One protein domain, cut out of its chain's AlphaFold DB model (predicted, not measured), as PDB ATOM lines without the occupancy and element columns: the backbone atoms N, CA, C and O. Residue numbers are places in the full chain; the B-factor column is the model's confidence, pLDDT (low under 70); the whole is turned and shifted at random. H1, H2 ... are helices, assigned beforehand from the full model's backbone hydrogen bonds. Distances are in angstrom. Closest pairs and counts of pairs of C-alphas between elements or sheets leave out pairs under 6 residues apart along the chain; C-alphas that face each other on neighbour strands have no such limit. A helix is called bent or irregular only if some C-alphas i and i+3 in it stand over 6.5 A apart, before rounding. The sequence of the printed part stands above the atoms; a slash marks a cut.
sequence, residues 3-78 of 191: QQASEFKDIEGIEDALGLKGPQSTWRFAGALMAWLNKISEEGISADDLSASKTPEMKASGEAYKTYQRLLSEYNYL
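This is residues 3 to 78 of the 191 residues of a protein of Roseovarius albus (UniProt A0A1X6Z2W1). Two long helices, H3 and H5, cross as an X at nearly a right angle. Two short helices, H2 and H4, pack on the first half of H5, and H1 lies alongside its middle. The 76 printed residues include five named helices in the order H1, H2, H3, H4, H5 and no named strand, and the class is all helix. The whole is compact, with a radius of gyration of the C-alphas of 11.8 A and spans of 30 by 30 by 20 A.

The hub is H5, residues 56 to 75, which touches the four other helices. H3, residues 26 to 43, only just touches it, with 3 pairs of C-alphas within 8 A, and is about perpendicular at 88 degrees; the closest C-alphas are those of Leu 37 and Tyr 65, 6.3 A apart. H4, residues 47 to 51, touches H5 with C-alphas 51 and 59 closest at 4.2 A. H2, residues 14 to 17, touches residues 56 to 64 of H5 alone, closest at C-alphas 17 and 57, 4.3 A. H1, residues 3 to 9, only just touches H5 with 3 pairs, closest at C-alphas 8 and 64, 6.2 A, at a shallow tilt of 25 degrees, opposite ways. H1 and H4 are apart. Every O i to N i+4 pair is within hydrogen-bond range in H3, H4 and H5; H1 has 1 of 3, with 3 of 4 O i to N i+3 pairs, and H2 is too short for an i+4 pair.

H5 is 28.6 A long, from C-alpha 56 at (332.932, 304.560, 443.826) to C-alpha 75 at (308.092, 316.825, 436.903). H3 is 25.6 A long. H1, 11.9 A, begins at C-alpha 3 at (307.957, 307.888, 445.682) and is irregular: C-alphas 3 and 6 are 7.9 A apart. H2 measures 4.9 A and H4 6.1 A.

The two C-alphas farthest apart are those of Gly 22 and Asn 76, 34.0 A. The printed part has no cut; the link from H2 to H3 is short and the others are tight. The mean pLDDT of the printed part is 91.2, and no printed residue is under 70.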
ATOM      1  N   GLN A   3     308.629 308.702 446.702       74.94
ATOM      2  CA  GLN A   3     307.957 307.888 445.682       74.94
ATOM      3  C   GLN A   3     308.910 307.299 444.631       74.94
ATOM      4  O   GLN A   3     308.587 306.265 444.068       74.94
ATOM      5  N   GLN A   4     310.074 307.921 444.416       85.00
ATOM      6  CA  GLN A   4     311.085 307.489 443.440       85.00
ATOM      7  C   GLN A   4     312.343 306.928 444.114       85.00
ATOM      8  O   GLN A   4     313.401 306.838 443.504       85.00
ATOM      9  N   ALA A   5     312.258 306.560 445.398       84.12
ATOM     10  CA  ALA A   5     313.420 306.114 446.164       84.12
ATOM     11  C   ALA A   5     314.054 304.825 445.612       84.12
ATOM     12  O   ALA A   5     315.233 304.599 445.860       84.12
ATOM     13  N   SER A   6     313.300 303.993 444.884       86.62
ATOM     14  CA  SER A   6     313.828 302.795 444.218       86.62
ATOM     15  C   SER A   6     314.894 303.140 443.182       86.62
ATOM     16  O   SER A   6     315.970 302.563 443.239       86.62
ATOM     17  N   GLU A   7     314.658 304.153 442.339       91.94
ATOM     18  CA  GLU A   7     315.610 304.558 441.291       91.94
ATOM     19  C   GLU A   7     316.973 304.960 441.864       91.94
ATOM     20  O   GLU A   7     318.007 304.733 441.247       91.94
ATOM     21  N   PHE A   8     316.981 305.544 443.063       93.50
ATOM     22  CA  PHE A   8     318.220 305.902 443.745       93.50
ATOM     23  C   PHE A   8     318.873 304.713 444.439       93.50
ATOM     24  O   PHE A   8     320.092 304.674 444.511       93.50
ATOM     25  N   LYS A   9     318.094 303.764 444.969       90.56
ATOM     26  CA  LYS A   9     318.623 302.560 445.630       90.56
ATOM     27  C   LYS A   9     319.281 301.590 444.650       90.56
ATOM     28  O   LYS A   9     320.134 300.819 445.072       90.56
ATOM     29  N   ASP A  10     318.906 301.653 443.377       91.75
ATOM     30  CA  ASP A  10     319.500 300.839 442.313       91.75
ATOM     31  C   ASP A  10     320.893 301.344 441.880       91.75
ATOM     32  O   ASP A  10     321.591 300.666 441.127       91.75
ATOM     33  N   ILE A  11     321.322 302.518 442.363       93.50
ATOM     34  CA  ILE A  11     322.648 303.082 442.087       93.50
ATOM     35  C   ILE A  11     323.702 302.342 442.916       93.50
ATOM     36  O   ILE A  11     323.673 302.344 444.148       93.50
ATOM     37  N   GLU A  12     324.671 301.735 442.235       92.44
ATOM     38  CA  GLU A  12     325.754 300.990 442.877       92.44
ATOM     39  C   GLU A  12     326.583 301.902 443.800       92.44
ATOM     40  O   GLU A  12     327.051 302.962 443.392       92.44
ATOM     41  N   GLY A  13     326.768 301.495 445.061       91.31
ATOM     42  CA  GLY A  13     327.580 302.227 446.043       91.31
ATOM     43  C   GLY A  13     326.907 303.452 446.677       91.31
ATOM     44  O   GLY A  13     327.546 304.169 447.447       91.31
ATOM     45  N   ILE A  14     325.620 303.706 446.405       93.50
ATOM     46  CA  ILE A  14     324.918 304.877 446.953       93.50
ATOM     47  C   ILE A  14     324.780 304.844 448.480       93.50
ATOM     48  O   ILE A  14     324.890 305.880 449.129       93.50
ATOM     49  N   GLU A  15     324.556 303.675 449.085       91.81
ATOM     50  CA  GLU A  15     324.415 303.572 450.543       91.81
ATOM     51  C   GLU A  15     325.731 303.916 451.252       91.81
ATOM     52  O   GLU A  15     325.716 304.661 452.236       91.81
ATOM     53  N   ASP A  16     326.860 303.466 450.696       91.38
ATOM     54  CA  ASP A  16     328.199 303.795 451.185       91.38
ATOM     55  C   ASP A  16     328.513 305.284 450.996       91.38
ATOM     56  O   ASP A  16     328.994 305.934 451.927       91.38
ATOM     57  N   ALA A  17     328.153 305.858 449.841       91.06
ATOM     58  CA  ALA A  17     328.303 307.289 449.570       91.06
ATOM     59  C   ALA A  17     327.538 308.166 450.575       91.06
ATOM     60  O   ALA A  17     328.008 309.234 450.964       91.06
ATOM     61  N   LEU A  18     326.375 307.695 451.033       92.00
ATOM     62  CA  LEU A  18     325.559 308.361 452.050       92.00
ATOM     63  C   LEU A  18     325.982 308.018 453.491       92.00
ATOM     64  O   LEU A  18     325.364 308.503 454.443       92.00
ATOM     65  N   GLY A  19     327.007 307.179 453.679       90.62
ATOM     66  CA  GLY A  19     327.478 306.736 454.993       90.62
ATOM     67  C   GLY A  19     326.464 305.876 455.757       90.62
ATOM     68  O   GLY A  19     326.481 305.834 456.992       90.62
ATOM     69  N   LEU A  20     325.548 305.217 455.049       89.88
ATOM     70  CA  LEU A  20     324.517 304.361 455.623       89.88
ATOM     71  C   LEU A  20     325.053 302.932 455.790       89.88
ATOM     72  O   LEU A  20     325.783 302.427 454.949       89.88
ATOM     73  N   LYS A  21     324.708 302.268 456.902       85.06
ATOM     74  CA  LYS A  21     325.167 300.899 457.208       85.06
ATOM     75  C   LYS A  21     324.029 300.022 457.704       85.06
ATOM     76  O   LYS A  21     323.342 300.386 458.661       85.06
ATOM     77  N   GLY A  22     323.888 298.842 457.106       80.31
ATOM     78  CA  GLY A  22     322.824 297.890 457.427       80.31
ATOM     79  C   GLY A  22     321.449 298.330 456.905       80.31
ATOM     80  O   GLY A  22     321.355 299.342 456.211       80.31
ATOM     81  N   PRO A  23     320.369 297.604 457.245       78.56
ATOM     82  CA  PRO A  23     319.038 297.860 456.701       78.56
ATOM     83  C   PRO A  23     318.551 299.278 457.027       78.56
ATOM     84  O   PRO A  23     318.442 299.647 458.198       78.56
ATOM     85  N   GLN A  24     318.226 300.070 456.002       81.75
ATOM     86  CA  GLN A  24     317.698 301.425 456.173       81.75
ATOM     87  C   GLN A  24     316.206 301.492 455.861       81.75
ATOM     88  O   GLN A  24     315.729 300.963 454.855       81.75
ATOM     89  N   SER A  25     315.461 302.230 456.686       89.38
ATOM     90  CA  SER A  25     314.119 302.651 456.296       89.38
ATOM     91  C   SER A  25     314.207 303.599 455.097       89.38
ATOM     92  O   SER A  25     315.136 304.402 454.985       89.38
ATOM     93  N   THR A  26     313.210 303.559 454.210       88.75
ATOM     94  CA  THR A  26     313.149 304.467 453.052       88.75
ATOM     95  C   THR A  26     313.178 305.938 453.474       88.75
ATOM     96  O   THR A  26     313.748 306.763 452.768       88.75
ATOM     97  N   TRP A  27     312.638 306.266 454.652       87.69
ATOM     98  CA  TRP A  27     312.699 307.617 455.212       87.69
ATOM     99  C   TRP A  27     314.130 308.061 455.525       87.69
ATOM    100  O   TRP A  27     314.546 309.142 455.114       87.69
ATOM    101  N   ARG A  28     314.905 307.216 456.219       89.88
ATOM    102  CA  ARG A  28     316.294 307.529 456.577       89.88
ATOM    103  C   ARG A  28     317.177 307.653 455.339       89.88
ATOM    104  O   ARG A  28     317.972 308.585 455.265       89.88
ATOM    105  N   PHE A  29     316.987 306.764 454.366       92.31
ATOM    106  CA  PHE A  29     317.667 306.838 453.076       92.31
ATOM    107  C   PHE A  29     317.361 308.155 452.351       92.31
ATOM    108  O   PHE A  29     318.278 308.895 452.009       92.31
ATOM    109  N   ALA A  30     316.078 308.496 452.184       92.06
ATOM    110  CA  ALA A  30     315.672 309.717 451.490       92.06
ATOM    111  C   ALA A  30     316.170 310.989 452.198       92.06
ATOM    112  O   ALA A  30     316.581 311.936 451.534       92.06
ATOM    113  N   GLY A  31     316.172 311.010 453.535       92.06
ATOM    114  CA  GLY A  31     316.702 312.133 454.310       92.06
ATOM    115  C   GLY A  31     318.205 312.339 454.105       92.06
ATOM    116  O   GLY A  31     318.636 313.463 453.848       92.06
ATOM    117  N   ALA A  32     318.995 311.262 454.165       92.69
ATOM    118  CA  ALA A  32     320.436 311.321 453.914       92.69
ATOM    119  C   ALA A  32     320.741 311.745 452.469       92.69
ATOM    120  O   ALA A  32     321.568 312.626 452.243       92.69
ATOM    121  N   LEU A  33     320.011 311.178 451.506       93.88
ATOM    122  CA  LEU A  33     320.125 311.525 450.097       93.88
ATOM    123  C   LEU A  33     319.814 313.010 449.851       93.88
ATOM    124  O   LEU A  33     320.592 313.685 449.189       93.88
ATOM    125  N   MET A  34     318.732 313.554 450.426       92.06
ATOM    126  CA  MET A  34     318.393 314.984 450.306       92.06
ATOM    127  C   MET A  34     319.470 315.885 450.887       92.06
ATOM    128  O   MET A  34     319.825 316.882 450.265       92.06
ATOM    129  N   ALA A  35     319.988 315.546 452.070       91.06
ATOM    130  CA  ALA A  35     321.059 316.313 452.693       91.06
ATOM    131  C   ALA A  35     322.296 316.362 451.784       91.06
ATOM    132  O   ALA A  35     322.888 317.424 451.598       91.06
ATOM    133  N   TRP A  36     322.640 315.231 451.165       91.94
ATOM    134  CA  TRP A  36     323.769 315.134 450.249       91.94
ATOM    135  C   TRP A  36     323.545 315.899 448.937       91.94
ATOM    136  O   TRP A  36     324.394 316.689 448.535       91.94
ATOM    137  N   LEU A  37     322.383 315.737 448.298       93.44
ATOM    138  CA  LEU A  37     322.044 316.416 447.040       93.44
ATOM    139  C   LEU A  37     321.959 317.941 447.200       93.44
ATOM    140  O   LEU A  37     322.420 318.676 446.324       93.44
ATOM    141  N   ASN A  38     321.419 318.419 448.326       91.94
ATOM    142  CA  ASN A  38     321.416 319.844 448.652       91.94
ATOM    143  C   ASN A  38     322.841 320.371 448.784       91.94
ATOM    144  O   ASN A  38     323.166 321.382 448.171       91.94
ATOM    145  N   LYS A  39     323.711 319.645 449.494       90.94
ATOM    146  CA  LYS A  39     325.113 320.030 449.643       90.94
ATOM    147  C   LYS A  39     325.843 320.103 448.297       90.94
ATOM    148  O   LYS A  39     326.504 321.098 448.031       90.94
ATOM    149  N   ILE A  40     325.693 319.090 447.438       92.06
ATOM    150  CA  ILE A  40     326.279 319.083 446.085       92.06
ATOM    151  C   ILE A  40     325.812 320.311 445.290       92.06
ATOM    152  O   ILE A  40     326.625 320.983 444.653       92.06
ATOM    153  N   SER A  41     324.516 320.624 445.370       92.50
ATOM    154  CA  SER A  41     323.919 321.771 444.680       92.50
ATOM    155  C   SER A  41     324.452 323.104 445.211       92.50
ATOM    156  O   SER A  41     324.860 323.948 444.422       92.50
ATOM    157  N   GLU A  42     324.492 323.292 446.532       91.62
ATOM    158  CA  GLU A  42     324.930 324.533 447.194       91.62
ATOM    159  C   GLU A  42     326.444 324.778 447.076       91.62
ATOM    160  O   GLU A  42     326.879 325.932 447.038       91.62
ATOM    161  N   GLU A  43     327.246 323.716 446.954       90.44
ATOM    162  CA  GLU A  43     328.677 323.805 446.634       90.44
ATOM    163  C   GLU A  43     328.934 324.002 445.127       90.44
ATOM    164  O   GLU A  43     330.042 324.368 444.733       90.44
ATOM    165  N   GLY A  44     327.917 323.815 444.279       89.75
ATOM    166  CA  GLY A  44     328.023 323.956 442.828       89.75
ATOM    167  C   GLY A  44     328.918 322.909 442.171       89.75
ATOM    168  O   GLY A  44     329.590 323.212 441.184       89.75
ATOM    169  N   ILE A  45     328.947 321.699 442.731       90.44
ATOM    170  CA  ILE A  45     329.760 320.597 442.220       90.44
ATOM    171  C   ILE A  45     329.127 320.036 440.940       90.44
ATOM    172  O   ILE A  45     327.930 319.749 440.887       90.44
ATOM    173  N   SER A  46     329.948 319.842 439.907       90.38
ATOM    174  CA  SER A  46     329.521 319.247 438.639       90.38
ATOM    175  C   SER A  46     329.152 317.771 438.813       90.38
ATOM    176  O   SER A  46     329.949 316.960 439.291       90.38
ATOM    177  N   ALA A  47     327.948 317.411 438.363       91.19
ATOM    178  CA  ALA A  47     327.501 316.022 438.326       91.19
ATOM    179  C   ALA A  47     328.402 315.155 437.430       91.19
ATOM    180  O   ALA A  47     328.647 313.990 437.739       91.19
ATOM    181  N   ASP A  48     328.911 315.722 436.332       91.31
ATOM    182  CA  ASP A  48     329.803 315.026 435.406       91.31
ATOM    183  C   ASP A  48     331.174 314.756 436.024       91.31
ATOM    184  O   ASP A  48     331.681 313.642 435.893       91.31
ATOM    185  N   ASP A  49     331.726 315.717 436.768       92.69
ATOM    186  CA  ASP A  49     333.011 315.545 437.454       92.69
ATOM    187  C   ASP A  49     332.911 314.470 438.544       92.69
ATOM    188  O   ASP A  49     333.803 313.629 438.681       92.69
ATOM    189  N   LEU A  50     331.795 314.444 439.285       92.75
ATOM    190  CA  LEU A  50     331.511 313.395 440.267       92.75
ATOM    191  C   LEU A  50     331.382 312.021 439.603       92.75
ATOM    192  O   LEU A  50     332.045 311.076 440.029       92.75
ATOM    193  N   SER A  51     330.588 311.907 438.533       90.31
ATOM    194  CA  SER A  51     330.422 310.651 437.786       90.31
ATOM    195  C   SER A  51     331.722 310.154 437.141       90.31
ATOM    196  O   SER A  51     331.887 308.949 436.961       90.31
ATOM    197  N   ALA A  52     332.637 311.055 436.777       91.44
ATOM    198  CA  ALA A  52     333.936 310.712 436.196       91.44
ATOM    199  C   ALA A  52     334.992 310.327 437.249       91.44
ATOM    200  O   ALA A  52     336.093 309.891 436.894       91.44
ATOM    201  N   SER A  53     334.684 310.484 438.541       92.44
ATOM    202  CA  SER A  53     335.599 310.140 439.625       92.44
ATOM    203  C   SER A  53     335.905 308.641 439.665       92.44
ATOM    204  O   SER A  53     335.061 307.787 439.392       92.44
ATOM    205  N   LYS A  54     337.140 308.308 440.057       90.50
ATOM    206  CA  LYS A  54     337.588 306.920 440.270       90.50
ATOM    207  C   LYS A  54     337.093 306.331 441.592       90.50
ATOM    208  O   LYS A  54     337.193 305.124 441.790       90.50
ATOM    209  N   THR A  55     336.615 307.178 442.496       93.06
ATOM    210  CA  THR A  55     336.112 306.782 443.810       93.06
ATOM    211  C   THR A  55     334.648 306.343 443.672       93.06
ATOM    212  O   THR A  55     333.834 307.174 443.258       93.06
ATOM    213  N   PRO A  56     334.293 305.082 443.997       91.88
ATOM    214  CA  PRO A  56     332.932 304.560 443.826       91.88
ATOM    215  C   PRO A  56     331.853 305.446 444.456       91.88
ATOM    216  O   PRO A  56     330.834 305.720 443.833       91.88
ATOM    217  N   GLU A  57     332.116 305.983 445.644       91.50
ATOM    218  CA  GLU A  57     331.193 306.835 446.392       91.50
ATOM    219  C   GLU A  57     330.921 308.168 445.677       91.50
ATOM    220  O   GLU A  57     329.789 308.659 445.637       91.50
ATOM    221  N   MET A  58     331.956 308.760 445.071       92.00
ATOM    222  CA  MET A  58     331.815 309.986 444.279       92.00
ATOM    223  C   MET A  58     331.054 309.717 442.984       92.00
ATOM    224  O   MET A  58     330.172 310.497 442.625       92.00
ATOM    225  N   LYS A  59     331.342 308.590 442.325       94.69
ATOM    226  CA  LYS A  59     330.633 308.173 441.116       94.69
ATOM    227  C   LYS A  59     329.140 307.972 441.389       94.69
ATOM    228  O   LYS A  59     328.321 308.575 440.697       94.69
ATOM    229  N   ALA A  60     328.803 307.227 442.444       94.88
ATOM    230  CA  ALA A  60     327.430 307.019 442.902       94.88
ATOM    231  C   ALA A  60     326.726 308.347 443.227       94.88
ATOM    232  O   ALA A  60     325.577 308.559 442.845       94.88
ATOM    233  N   SER A  61     327.431 309.281 443.875       94.12
ATOM    234  CA  SER A  61     326.907 310.624 444.158       94.12
ATOM    235  C   SER A  61     326.589 311.410 442.883       94.12
ATOM    236  O   SER A  61     325.553 312.069 442.813       94.12
ATOM    237  N   GLY A  62     327.454 311.330 441.868       94.88
ATOM    238  CA  GLY A  62     327.236 311.969 440.569       94.88
ATOM    239  C   GLY A  62     326.045 311.372 439.820       94.88
ATOM    240  O   GLY A  62     325.193 312.108 439.329       94.88
ATOM    241  N   GLU A  63     325.938 310.042 439.787       95.44
ATOM    242  CA  GLU A  63     324.789 309.340 439.199       95.44
ATOM    243  C   GLU A  63     323.480 309.692 439.921       95.44
ATOM    244  O   GLU A  63     322.485 310.022 439.273       95.44
ATOM    245  N   ALA A  64     323.493 309.729 441.255       95.69
ATOM    246  CA  ALA A  64     322.342 310.147 442.046       95.69
ATOM    247  C   ALA A  64     321.960 311.603 441.763       95.69
ATOM    248  O   ALA A  64     320.775 311.907 441.625       95.69
ATOM    249  N   TYR A  65     322.936 312.502 441.621       95.44
ATOM    250  CA  TYR A  65     322.654 313.898 441.306       95.44
ATOM    251  C   TYR A  65     322.060 314.073 439.903       95.44
ATOM    252  O   TYR A  65     321.083 314.805 439.743       95.44
ATOM    253  N   LYS A  66     322.538 313.320 438.905       94.94
ATOM    254  CA  LYS A  66     321.937 313.292 437.559       94.94
ATOM    255  C   LYS A  66     320.503 312.777 437.579       94.94
ATOM    256  O   LYS A  66     319.622 313.394 436.982       94.94
ATOM    257  N   THR A  67     320.251 311.678 438.290       95.25
ATOM    258  CA  THR A  67     318.894 311.145 438.484       95.25
ATOM    259  C   THR A  67     317.998 312.180 439.153       95.25
ATOM    260  O   THR A  67     316.871 312.399 438.714       95.25
ATOM    261  N   TYR A  68     318.510 312.883 440.163       94.44
ATOM    262  CA  TYR A  68     317.781 313.947 440.840       94.44
ATOM    263  C   TYR A  68     317.390 315.092 439.898       94.44
ATOM    264  O   TYR A  68     316.213 315.446 439.824       94.44
ATOM    265  N   GLN A  69     318.350 315.625 439.138       92.81
ATOM    266  CA  GLN A  69     318.114 316.700 438.171       92.81
ATOM    267  C   GLN A  69     317.133 316.278 437.071       92.81
ATOM    268  O   GLN A  69     316.228 317.040 436.729       92.81
ATOM    269  N   ARG A  70     317.261 315.046 436.560       94.50
ATOM    270  CA  ARG A  70     316.322 314.488 435.580       94.50
ATOM    271  C   ARG A  70     314.899 314.459 436.134       94.50
ATOM    272  O   ARG A  70     313.997 314.965 435.478       94.50
ATOM    273  N   LEU A  71     314.701 313.921 437.340       94.00
ATOM    274  CA  LEU A  71     313.377 313.847 437.960       94.00
ATOM    275  C   LEU A  71     312.782 315.244 438.187       94.00
ATOM    276  O   LEU A  71     311.614 315.464 437.880       94.00
ATOM    277  N   LEU A  72     313.568 316.207 438.679       93.12
ATOM    278  CA  LEU A  72     313.096 317.589 438.816       93.12
ATOM    279  C   LEU A  72     312.635 318.171 437.475       93.12
ATOM    280  O   LEU A  72     311.558 318.763 437.408       93.12
ATOM    281  N   SER A  73     313.402 317.948 436.406       92.69
ATOM    282  CA  SER A  73     313.046 318.404 435.063       92.69
ATOM    283  C   SER A  73     311.792 317.717 434.518       92.69
ATOM    284  O   SER A  73     310.937 318.392 433.951       92.69
ATOM    285  N   GLU A  74     311.664 316.398 434.671       94.62
ATOM    286  CA  GLU A  74     310.513 315.622 434.183       94.62
ATOM    287  C   GLU A  74     309.204 316.056 434.849       94.62
ATOM    288  O   GLU A  74     308.170 316.159 434.189       94.62
ATOM    289  N   TYR A  75     309.252 316.353 436.150       93.88
ATOM    290  CA  TYR A  75     308.092 316.825 436.903       93.88
ATOM    291  C   TYR A  75     307.915 318.348 436.886       93.88
ATOM    292  O   TYR A  75     306.937 318.842 437.445       93.88
ATOM    293  N   ASN A  76     308.823 319.090 436.242       93.69
ATOM    294  CA  ASN A  76     308.853 320.554 436.250       93.69
ATOM    295  C   ASN A  76     308.818 321.136 437.680       93.69
ATOM    296  O   ASN A  76     308.011 322.011 438.007       93.69
ATOM    297  N   TYR A  77     309.671 320.599 438.553       94.19
ATOM    298  CA  TYR A  77     309.786 320.992 439.954       94.19
ATOM    299  C   TYR A  77     311.075 321.754 440.235       94.19
ATOM    300  O   TYR A  77     312.114 321.508 439.629       94.19
ATOM    301  N   LEU A  78     310.993 322.633 441.232       91.62
ATOM    302  CA  LEU A  78     312.128 323.296 441.859       91.62
ATOM    303  C   LEU A  78     312.022 323.135 443.373       91.62
ATOM    304  O   LEU A  78     310.938 323.227 443.951       91.62
TER     305      LEU A  78